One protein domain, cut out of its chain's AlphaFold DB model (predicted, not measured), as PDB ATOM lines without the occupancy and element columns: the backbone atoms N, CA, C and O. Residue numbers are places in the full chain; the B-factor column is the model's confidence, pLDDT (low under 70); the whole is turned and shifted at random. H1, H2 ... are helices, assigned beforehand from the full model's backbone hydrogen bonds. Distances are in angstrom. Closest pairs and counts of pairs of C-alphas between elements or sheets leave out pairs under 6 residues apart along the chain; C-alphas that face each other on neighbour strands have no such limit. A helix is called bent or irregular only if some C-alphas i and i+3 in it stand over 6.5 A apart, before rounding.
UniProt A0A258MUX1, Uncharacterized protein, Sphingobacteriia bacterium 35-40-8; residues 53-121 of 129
ATOM      1  N   ASP A  53       0.829 -19.484 -12.313       90.81
ATOM      2  CA  ASP A  53       0.738 -19.196 -10.881       90.81
ATOM      3  C   ASP A  53       0.874 -17.699 -10.602       90.81
ATOM      4  O   ASP A  53       0.060 -17.130  -9.874       90.81
ATOM      5  N   ALA A  54       1.819 -17.020 -11.259       86.56
ATOM      6  CA  ALA A  54       1.929 -15.563 -11.186       86.56
ATOM      7  C   ALA A  54       0.644 -14.860 -11.672       86.56
ATOM      8  O   ALA A  54       0.175 -13.899 -11.055       86.56
ATOM      9  N   GLY A  55       0.031 -15.366 -12.749       88.12
ATOM     10  CA  GLY A  55      -1.255 -14.878 -13.245       88.12
ATOM     11  C   GLY A  55      -2.418 -15.119 -12.273       88.12
ATOM     12  O   GLY A  55      -3.243 -14.225 -12.089       88.12
ATOM     13  N   ASN A  56      -2.463 -16.287 -11.633       91.44
ATOM     14  CA  ASN A  56      -3.485 -16.664 -10.657       91.44
ATOM     15  C   ASN A  56      -3.374 -15.820  -9.381       91.44
ATOM     16  O   ASN A  56      -4.385 -15.348  -8.864       91.44
ATOM     17  N   LEU A  57      -2.155 -15.565  -8.901       93.50
ATOM     18  CA  LEU A  57      -1.910 -14.673  -7.764       93.50
ATOM     19  C   LEU A  57      -2.352 -13.238  -8.073       93.50
ATOM     20  O   LEU A  57      -2.962 -12.588  -7.224       93.50
ATOM     21  N   ALA A  58      -2.107 -12.751  -9.293       93.50
ATOM     22  CA  ALA A  58      -2.592 -11.441  -9.720       93.50
ATOM     23  C   ALA A  58      -4.128 -11.378  -9.756       93.50
ATOM     24  O   ALA A  58      -4.713 -10.387  -9.320       93.50
ATOM     25  N   GLU A  59      -4.788 -12.434 -10.238       95.44
ATOM     26  CA  GLU A  59      -6.248 -12.560 -10.222       95.44
ATOM     27  C   GLU A  59      -6.804 -12.544  -8.787       95.44
ATOM     28  O   GLU A  59      -7.707 -11.765  -8.487       95.44
ATOM     29  N   GLN A  60      -6.208 -13.312  -7.870       95.75
ATOM     30  CA  GLN A  60      -6.582 -13.318  -6.450       95.75
ATOM     31  C   GLN A  60      -6.381 -11.948  -5.788       95.75
ATOM     32  O   GLN A  60      -7.259 -11.482  -5.061       95.75
ATOM     33  N   ALA A  61      -5.261 -11.276  -6.064       96.50
ATOM     34  CA  ALA A  61      -5.003  -9.926  -5.570       96.50
ATOM     35  C   ALA A  61      -6.055  -8.929  -6.084       96.50
ATOM     36  O   ALA A  61      -6.579  -8.124  -5.314       96.50
ATOM     37  N   GLY A  62      -6.422  -9.027  -7.365       97.06
ATOM     38  CA  GLY A  62      -7.500  -8.238  -7.952       97.06
ATOM     39  C   GLY A  62      -8.856  -8.482  -7.286       97.06
ATOM     40  O   GLY A  62      -9.570  -7.526  -6.982       97.06
ATOM     41  N   ALA A  63      -9.192  -9.741  -6.999       97.06
ATOM     42  CA  ALA A  63     -10.410 -10.094  -6.273       97.06
ATOM     43  C   ALA A  63     -10.424  -9.519  -4.848       97.06
ATOM     44  O   ALA A  63     -11.442  -8.972  -4.427       97.06
ATOM     45  N   GLY A  64      -9.292  -9.569  -4.134       97.25
ATOM     46  CA  GLY A  64      -9.135  -8.948  -2.813       97.25
ATOM     47  C   GLY A  64      -9.411  -7.442  -2.841       97.25
ATOM     48  O   GLY A  64     -10.259  -6.959  -2.093       97.25
ATOM     49  N   ILE A  65      -8.800  -6.721  -3.790       97.69
ATOM     50  CA  ILE A  65      -9.067  -5.287  -4.008       97.69
ATOM     51  C   ILE A  65     -10.556  -5.041  -4.310       97.69
ATOM     52  O   ILE A  65     -11.134  -4.058  -3.848       97.69
ATOM     53  N   GLY A  66     -11.198  -5.930  -5.075       96.62
ATOM     54  CA  GLY A  66     -12.625  -5.844  -5.399       96.62
ATOM     55  C   GLY A  66     -13.525  -5.968  -4.175       96.62
ATOM     56  O   GLY A  66     -14.451  -5.173  -4.009       96.62
ATOM     57  N   ILE A  67     -13.219  -6.917  -3.291       96.25
ATOM     58  CA  ILE A  67     -13.936  -7.119  -2.027       96.25
ATOM     59  C   ILE A  67     -13.768  -5.901  -1.113       96.25
ATOM     60  O   ILE A  67     -14.759  -5.385  -0.593       96.25
ATOM     61  N   ASP A  68     -12.544  -5.394  -0.963       96.81
ATOM     62  CA  ASP A  68     -12.266  -4.215  -0.137       96.81
ATOM     63  C   ASP A  68     -12.972  -2.966  -0.678       96.81
ATOM     64  O   ASP A  68     -13.610  -2.222   0.077       96.81
ATOM     65  N   CYS A  69     -12.935  -2.771  -2.000       96.62
ATOM     66  CA  CYS A  69     -13.672  -1.713  -2.685       96.62
ATOM     67  C   CYS A  69     -15.170  -1.806  -2.395       96.62
ATOM     68  O   CYS A  69     -15.800  -0.804  -2.058       96.62
ATOM     69  N   LEU A  70     -15.750  -3.001  -2.522       95.19
ATOM     70  CA  LEU A  70     -17.169  -3.209  -2.293       95.19
ATOM     71  C   LEU A  70     -17.549  -2.908  -0.840       95.19
ATOM     72  O   LEU A  70     -18.507  -2.174  -0.604       95.19
ATOM     73  N   ASN A  71     -16.782  -3.418   0.122       94.94
ATOM     74  CA  ASN A  71     -17.007  -3.159   1.542       94.94
ATOM     75  C   ASN A  71     -16.986  -1.654   1.843       94.94
ATOM     76  O   ASN A  71     -17.880  -1.142   2.519       94.94
ATOM     77  N   ALA A  72     -16.020  -0.924   1.282       95.88
ATOM     78  CA  ALA A  72     -15.928   0.525   1.438       95.88
ATOM     79  C   ALA A  72     -17.091   1.273   0.757       95.88
ATOM     80  O   ALA A  72     -17.624   2.232   1.317       95.88
ATOM     81  N   VAL A  73     -17.533   0.828  -0.425       95.12
ATOM     82  CA  VAL A  73     -18.694   1.405  -1.124       95.12
ATOM     83  C   VAL A  73     -19.989   1.179  -0.341       95.12
ATOM     84  O   VAL A  73     -20.811   2.092  -0.244       95.12
ATOM     85  N   LEU A  74     -20.183  -0.008   0.232       91.81
ATOM     86  CA  LEU A  74     -21.374  -0.334   1.019       91.81
ATOM     87  C   LEU A  74     -21.392   0.389   2.372       91.81
ATOM     88  O   LEU A  74     -22.462   0.782   2.833       91.81
ATOM     89  N   ALA A  75     -20.224   0.611   2.981       95.62
ATOM     90  CA  ALA A  75     -20.089   1.342   4.240       95.62
ATOM     91  C   ALA A  75     -20.132   2.876   4.080       95.62
ATOM     92  O   ALA A  75     -20.402   3.581   5.051       95.62
ATOM     93  N   GLY A  76     -19.860   3.407   2.882       95.12
ATOM     94  CA  GLY A  76     -19.781   4.849   2.634       95.12
ATOM     95  C   GLY A  76     -21.111   5.575   2.859       95.12
ATOM     96  O   GLY A  76     -22.123   5.271   2.212       95.12
ATOM     97  N   ALA A  77     -21.102   6.592   3.720       94.25
ATOM     98  CA  ALA A  77     -22.267   7.413   4.041       94.25
ATOM     99  C   ALA A  77     -22.598   8.398   2.912       94.25
ATOM    100  O   ALA A  77     -23.762   8.733   2.695       94.25
ATOM    101  N   THR A  78     -21.582   8.838   2.164       96.62
ATOM    102  CA  THR A  78     -21.746   9.788   1.058       96.62
ATOM    103  C   THR A  78     -21.335   9.198  -0.285       96.62
ATOM    104  O   THR A  78     -20.481   8.317  -0.376       96.62
ATOM    105  N   GLN A  79     -21.888   9.742  -1.372       93.69
ATOM    106  CA  GLN A  79     -21.463   9.381  -2.726       93.69
ATOM    107  C   GLN A  79     -19.966   9.654  -2.952       93.69
ATOM    108  O   GLN A  79     -19.298   8.877  -3.630       93.69
ATOM    109  N   GLY A  80     -19.429  10.726  -2.359       96.75
ATOM    110  CA  GLY A  80     -18.011  11.073  -2.459       96.75
ATOM    111  C   GLY A  80     -17.091  10.017  -1.841       96.75
ATOM    112  O   GLY A  80     -16.072   9.677  -2.436       96.75
ATOM    113  N   GLU A  81     -17.466   9.450  -0.693       95.56
ATOM    114  CA  GLU A  81     -16.719   8.351  -0.058       95.56
ATOM    115  C   GLU A  81     -16.720   7.092  -0.927       95.56
ATOM    116  O   GLU A  81     -15.667   6.491  -1.141       95.56
ATOM    117  N   ARG A  82     -17.877   6.739  -1.499       95.50
ATOM    118  CA  ARG A  82     -18.006   5.579  -2.394       95.50
ATOM    119  C   ARG A  82     -17.181   5.749  -3.668       95.50
ATOM    120  O   ARG A  82     -16.478   4.830  -4.073       95.50
ATOM    121  N   LEU A  83     -17.213   6.937  -4.276       96.19
ATOM    122  CA  LEU A  83     -16.396   7.249  -5.452       96.19
ATOM    123  C   LEU A  83     -14.900   7.216  -5.135       96.19
ATOM    124  O   LEU A  83     -14.120   6.697  -5.932       96.19
ATOM    125  N   ARG A  84     -14.491   7.715  -3.963       96.62
ATOM    126  CA  ARG A  84     -13.093   7.644  -3.519       96.62
ATOM    127  C   ARG A  84     -12.632   6.196  -3.334       96.62
ATOM    128  O   ARG A  84     -11.514   5.881  -3.729       96.62
ATOM    129  N   ALA A  85     -13.480   5.326  -2.782       95.94
ATOM    130  CA  ALA A  85     -13.176   3.902  -2.641       95.94
ATOM    131  C   ALA A  85     -12.928   3.235  -4.003       95.94
ATOM    132  O   ALA A  85     -11.904   2.579  -4.190       95.94
ATOM    133  N   ILE A  86     -13.804   3.494  -4.980       94.88
ATOM    134  CA  ILE A  86     -13.642   2.998  -6.356       94.88
ATOM    135  C   ILE A  86     -12.345   3.532  -6.978       94.88
ATOM    136  O   ILE A  86     -11.588   2.775  -7.579       94.88
ATOM    137  N   GLN A  87     -12.054   4.825  -6.814       96.00
ATOM    138  CA  GLN A  87     -10.837   5.426  -7.360       96.00
ATOM    139  C   GLN A  87      -9.565   4.816  -6.753       96.00
ATOM    140  O   GLN A  87      -8.618   4.546  -7.491       96.00
ATOM    141  N   SER A  88      -9.541   4.578  -5.437       96.50
ATOM    142  CA  SER A  88      -8.412   3.915  -4.772       96.50
ATOM    143  C   SER A  88      -8.193   2.518  -5.342       96.50
ATOM    144  O   SER A  88      -7.082   2.190  -5.748       96.50
ATOM    145  N   ALA A  89      -9.268   1.739  -5.475       96.00
ATOM    146  CA  ALA A  89      -9.203   0.392  -6.020       96.00
ATOM    147  C   ALA A  89      -8.650   0.363  -7.456       96.00
ATOM    148  O   ALA A  89      -7.796  -0.461  -7.775       96.00
ATOM    149  N   VAL A  90      -9.067   1.300  -8.318       93.75
ATOM    150  CA  VAL A  90      -8.533   1.418  -9.687       93.75
ATOM    151  C   VAL A  90      -7.032   1.720  -9.684       93.75
ATOM    152  O   VAL A  90      -6.294   1.140 -10.481       93.75
ATOM    153  N   LEU A  91      -6.563   2.596  -8.792       94.88
ATOM    154  CA  LEU A  91      -5.135   2.908  -8.674       94.88
ATOM    155  C   LEU A  91      -4.328   1.716  -8.149       94.88
ATOM    156  O   LEU A  91      -3.218   1.479  -8.624       94.88
ATOM    157  N   ASP A  92      -4.879   0.948  -7.212       95.25
ATOM    158  CA  ASP A  92      -4.207  -0.232  -6.667       95.25
ATOM    159  C   ASP A  92      -4.125  -1.370  -7.695       95.25
ATOM    160  O   ASP A  92      -3.076  -1.999  -7.829       95.25
ATOM    161  N   LEU A  93      -5.155  -1.557  -8.530       93.81
ATOM    162  CA  LEU A  93      -5.109  -2.504  -9.654       93.81
ATOM    163  C   LEU A  93      -4.017  -2.166 -10.673       93.81
ATOM    164  O   LEU A  93      -3.364  -3.066 -11.197       93.81
ATOM    165  N   GLN A  94      -3.799  -0.876 -10.953       91.56
ATOM    166  CA  GLN A  94      -2.767  -0.426 -11.895       91.56
ATOM    167  C   GLN A  94      -1.341  -0.724 -11.414       91.56
ATOM    168  O   GLN A  94      -0.418  -0.740 -12.227       91.56
ATOM    169  N   ARG A  95      -1.154  -0.963 -10.112       91.69
ATOM    170  CA  ARG A  95       0.149  -1.270  -9.509       91.69
ATOM    171  C   ARG A  95       0.492  -2.759  -9.533       91.69
ATOM    172  O   ARG A  95       1.635  -3.108  -9.247       91.69
ATOM    173  N   LEU A  96      -0.461  -3.638  -9.852       92.62
ATOM    174  CA  LEU A  96      -0.229  -5.080  -9.852       92.62
ATOM    175  C   LEU A  96       0.532  -5.541 -11.099       92.62
ATOM    176  O   LEU A  96       0.260  -5.123 -12.227       92.62
ATOM    177  N   ALA A  97       1.450  -6.487 -10.892       82.62
ATOM    178  CA  ALA A  97       1.999  -7.282 -11.979       82.62
ATOM    179  C   ALA A  97       0.848  -8.085 -12.617       82.62
ATOM    180  O   ALA A  97       0.062  -8.709 -11.914       82.62
ATOM    181  N   HIS A  98       0.725  -8.051 -13.947       88.81
ATOM    182  CA  HIS A  98      -0.398  -8.629 -14.712       88.81
ATOM    183  C   HIS A  98      -1.757  -7.914 -14.526       88.81
ATOM    184  O   HIS A  98      -2.752  -8.542 -14.149       88.81
ATOM    185  N   PRO A  99      -1.868  -6.628 -14.916       87.75
ATOM    186  CA  PRO A  99      -3.068  -5.814 -14.684       87.75
ATOM    187  C   PRO A  99      -4.342  -6.391 -15.319       87.75
ATOM    188  O   PRO A  99      -5.431  -6.213 -14.788       87.75
ATOM    189  N   ARG A 100      -4.232  -7.134 -16.431       90.88
ATOM    190  CA  ARG A 100      -5.385  -7.808 -17.059       90.88
ATOM    191  C   ARG A 100      -5.934  -8.964 -16.221       90.88
ATOM    192  O   ARG A 100      -7.147  -9.123 -16.150       90.88
ATOM    193  N   ARG A 101      -5.058  -9.755 -15.593       92.00
ATOM    194  CA  ARG A 101      -5.463 -10.851 -14.697       92.00
ATOM    195  C   ARG A 101      -6.089 -10.288 -13.423       92.00
ATOM    196  O   ARG A 101      -7.187 -10.693 -13.063       92.00
ATOM    197  N   ALA A 102      -5.455  -9.275 -12.834       95.56
ATOM    198  CA  ALA A 102      -6.002  -8.559 -11.687       95.56
ATOM    199  C   ALA A 102      -7.369  -7.919 -11.975       95.56
ATOM    200  O   ALA A 102      -8.302  -8.067 -11.190       95.56
ATOM    201  N   ALA A 103      -7.530  -7.265 -13.130       94.38
ATOM    202  CA  ALA A 103      -8.818  -6.707 -13.538       94.38
ATOM    203  C   ALA A 103      -9.910  -7.785 -13.663       94.38
ATOM    204  O   ALA A 103     -11.053  -7.527 -13.295       94.38
ATOM    205  N   GLY A 104      -9.561  -8.988 -14.135       93.81
ATOM    206  CA  GLY A 104     -10.474 -10.134 -14.176       93.81
ATOM    207  C   GLY A 104     -10.974 -10.535 -12.788       93.81
ATOM    208  O   GLY A 104     -12.181 -10.614 -12.578       93.81
ATOM    209  N   GLY A 105     -10.063 -10.700 -11.824       95.62
ATOM    210  CA  GLY A 105     -10.426 -11.025 -10.441       95.62
ATOM    211  C   GLY A 105     -11.262  -9.934  -9.766       95.62
ATOM    212  O   GLY A 105     -12.272 -10.226  -9.127       95.62
ATOM    213  N   PHE A 106     -10.900  -8.664  -9.974       96.50
ATOM    214  CA  PHE A 106     -11.666  -7.514  -9.483       96.50
ATOM    215  C   PHE A 106     -13.090  -7.484 -10.047       96.50
ATOM    216  O   PHE A 106     -14.058  -7.327  -9.300       96.50
ATOM    217  N   ALA A 107     -13.230  -7.668 -11.362       95.00
ATOM    218  CA  ALA A 107     -14.528  -7.724 -12.020       95.00
ATOM    219  C   ALA A 107     -15.362  -8.903 -11.506       95.00
ATOM    220  O   ALA A 107     -16.535  -8.715 -11.196       95.00
ATOM    221  N   GLY A 108     -14.759 -10.085 -11.344       93.81
ATOM    222  CA  GLY A 108     -15.433 -11.261 -10.787       93.81
ATOM    223  C   GLY A 108     -16.001 -11.017  -9.386       93.81
ATOM    224  O   GLY A 108     -17.128 -11.420  -9.102       93.81
ATOM    225  N   ALA A 109     -15.272 -10.290  -8.532       92.94
ATOM    226  CA  ALA A 109     -15.757  -9.914  -7.203       92.94
ATOM    227  C   ALA A 109     -16.959  -8.950  -7.256       92.94
ATOM    228  O   ALA A 109     -17.897  -9.085  -6.470       92.94
ATOM    229  N   LEU A 110     -16.959  -7.989  -8.187       92.31
ATOM    230  CA  LEU A 110     -18.031  -6.997  -8.311       92.31
ATOM    231  C   LEU A 110     -19.287  -7.533  -9.001       92.31
ATOM    232  O   LEU A 110     -20.394  -7.226  -8.558       92.31
ATOM    233  N   VAL A 111     -19.132  -8.300 -10.086       91.94
ATOM    234  CA  VAL A 111     -20.249  -8.759 -10.930       91.94
ATOM    235  C   VAL A 111     -21.262  -9.545 -10.109       91.94
ATOM    236  O   VAL A 111     -22.440  -9.209 -10.156       91.94
ATOM    237  N   ASN A 112     -20.811 -10.475  -9.261       83.88
ATOM    238  CA  ASN A 112     -21.703 -11.250  -8.394       83.88
ATOM    239  C   ASN A 112     -22.599 -10.355  -7.521       83.88
ATOM    240  O   ASN A 112     -23.779 -10.640  -7.322       83.88
ATOM    241  N   VAL A 113     -22.059  -9.252  -6.998       87.56
ATOM    242  CA  VAL A 113     -22.823  -8.349  -6.126       87.56
ATOM    243  C   VAL A 113     -23.735  -7.426  -6.922       87.56
ATOM    244  O   VAL A 113     -24.859  -7.160  -6.496       87.56
ATOM    245  N   LEU A 114     -23.293  -6.975  -8.095       87.88
ATOM    246  CA  LEU A 114     -24.125  -6.194  -9.006       87.88
ATOM    247  C   LEU A 114     -25.318  -7.007  -9.517       87.88
ATOM    248  O   LEU A 114     -26.429  -6.489  -9.525       87.88
ATOM    249  N   GLU A 115     -25.117  -8.273  -9.879       89.75
ATOM    250  CA  GLU A 115     -26.185  -9.183 -10.307       89.75
ATOM    251  C   GLU A 115     -27.247  -9.358  -9.216       89.75
ATOM    252  O   GLU A 115     -28.440  -9.195  -9.482       89.75
ATOM    253  N   ILE A 116     -26.825  -9.598  -7.968       88.88
ATOM    254  CA  ILE A 116     -27.736  -9.674  -6.816       88.88
ATOM    255  C   ILE A 116     -28.464  -8.342  -6.614       88.88
ATOM    256  O   ILE A 116     -29.676  -8.327  -6.398       88.88
ATOM    257  N   GLY A 117     -27.751  -7.217  -6.685       86.75
ATOM    258  CA  GLY A 117     -28.340  -5.888  -6.534       86.75
ATOM    259  C   GLY A 117     -29.415  -5.610  -7.586       86.75
ATOM    260  O   GLY A 117     -30.515  -5.195  -7.231       86.75
ATOM    261  N   ILE A 118     -29.126  -5.905  -8.857       89.19
ATOM    262  CA  ILE A 118     -30.053  -5.744  -9.985       89.19
ATOM    263  C   ILE A 118     -31.292  -6.622  -9.799       89.19
ATOM    264  O   ILE A 118     -32.408  -6.135  -9.963       89.19
ATOM    265  N   ALA A 119     -31.117  -7.886  -9.400       89.50
ATOM    266  CA  ALA A 119     -32.230  -8.799  -9.143       89.50
ATOM    267  C   ALA A 119     -33.164  -8.318  -8.015       89.50
ATOM    268  O   ALA A 119     -34.337  -8.690  -7.989       89.50
ATOM    269  N   ASN A 120     -32.660  -7.484  -7.100       88.62
ATOM    270  CA  ASN A 120     -33.409  -6.921  -5.975       88.62
ATOM    271  C   ASN A 120     -33.846  -5.461  -6.191       88.62
ATOM    272  O   ASN A 120     -34.365  -4.838  -5.261       88.62
ATOM    273  N   LEU A 121     -33.651  -4.892  -7.387       87.44
ATOM    274  CA  LEU A 121     -34.151  -3.550  -7.671       87.44
ATOM    275  C   LEU A 121     -35.687  -3.532  -7.602       87.44
ATOM    276  O   LEU A 121     -36.344  -4.455  -8.095       87.44
TER     277      LEU A 121
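What this domain is: This is residues 53 to 121 of the 129 residues of an uncharacterized protein of Sphingobacteriia bacterium 35-40-8 (UniProt A0A258MUX1). A flat up-and-down bundle of three helices: H1, the longest, forms a hairpin with H2 on one side, while H3 crosses H1 at a slant and splays away from H2. The last part of the chain shown, residues 114 to 121, sticks out free, and of these 114 to 119 belong to H3. The printed part has 69 residues with three named helices, H1, H2 and H3 in chain order, and no named strand; the class is all helix. The whole is compact, with a radius of gyration of the C-alphas of 12.4 A and spans of 37 by 25 by 13 A.

Where its parts are: H1, residues 53 to 75, runs 32.9 A from C-alpha 53 at (0.738, -19.196, -10.881) to C-alpha 75 at (-20.089, 1.342, 4.240). H2, residues 79 to 94, measures 23.0 A. H3, residues 99 to 119, measures 29.8 A and ends with C-alpha 119 at (-32.230, -8.799, -9.143). H3 has a kink of 28 degrees near residue 110; it is neither bent nor irregular, but only just: C-alphas 109 and 112 are 6.2 A apart.

How they stand to each other: H1 touches H3 at a steep tilt of 40 degrees, the same way, with Gly 62 and Ala 102 their closest C-alphas at 4.0 A. H1 and H2, a helical hairpin, touch at a shallow tilt of 9 degrees, opposite ways; their closest C-alphas, of Val 73 and Arg 82, are 4.4 A apart. H2 and H3 only just touch, and only at the corner by their link, with 3 pairs of C-alphas within 8 A; the closest are those of Leu 93 and Pro 99, 6.4 A. H2 takes part with residue 93 alone, H3 with residues 99 to 103 alone. In H1 and H2 every O i to N i+4 pair is within hydrogen-bond range; in H3, 15 of 17 are.

The domain as a whole: The C-alphas farthest apart, of Asp 53 and Thr 78, are 38.6 A apart. The printed part has no cut, and both links are tight. Its mean pLDDT is 93.2, and no printed residue is under 70.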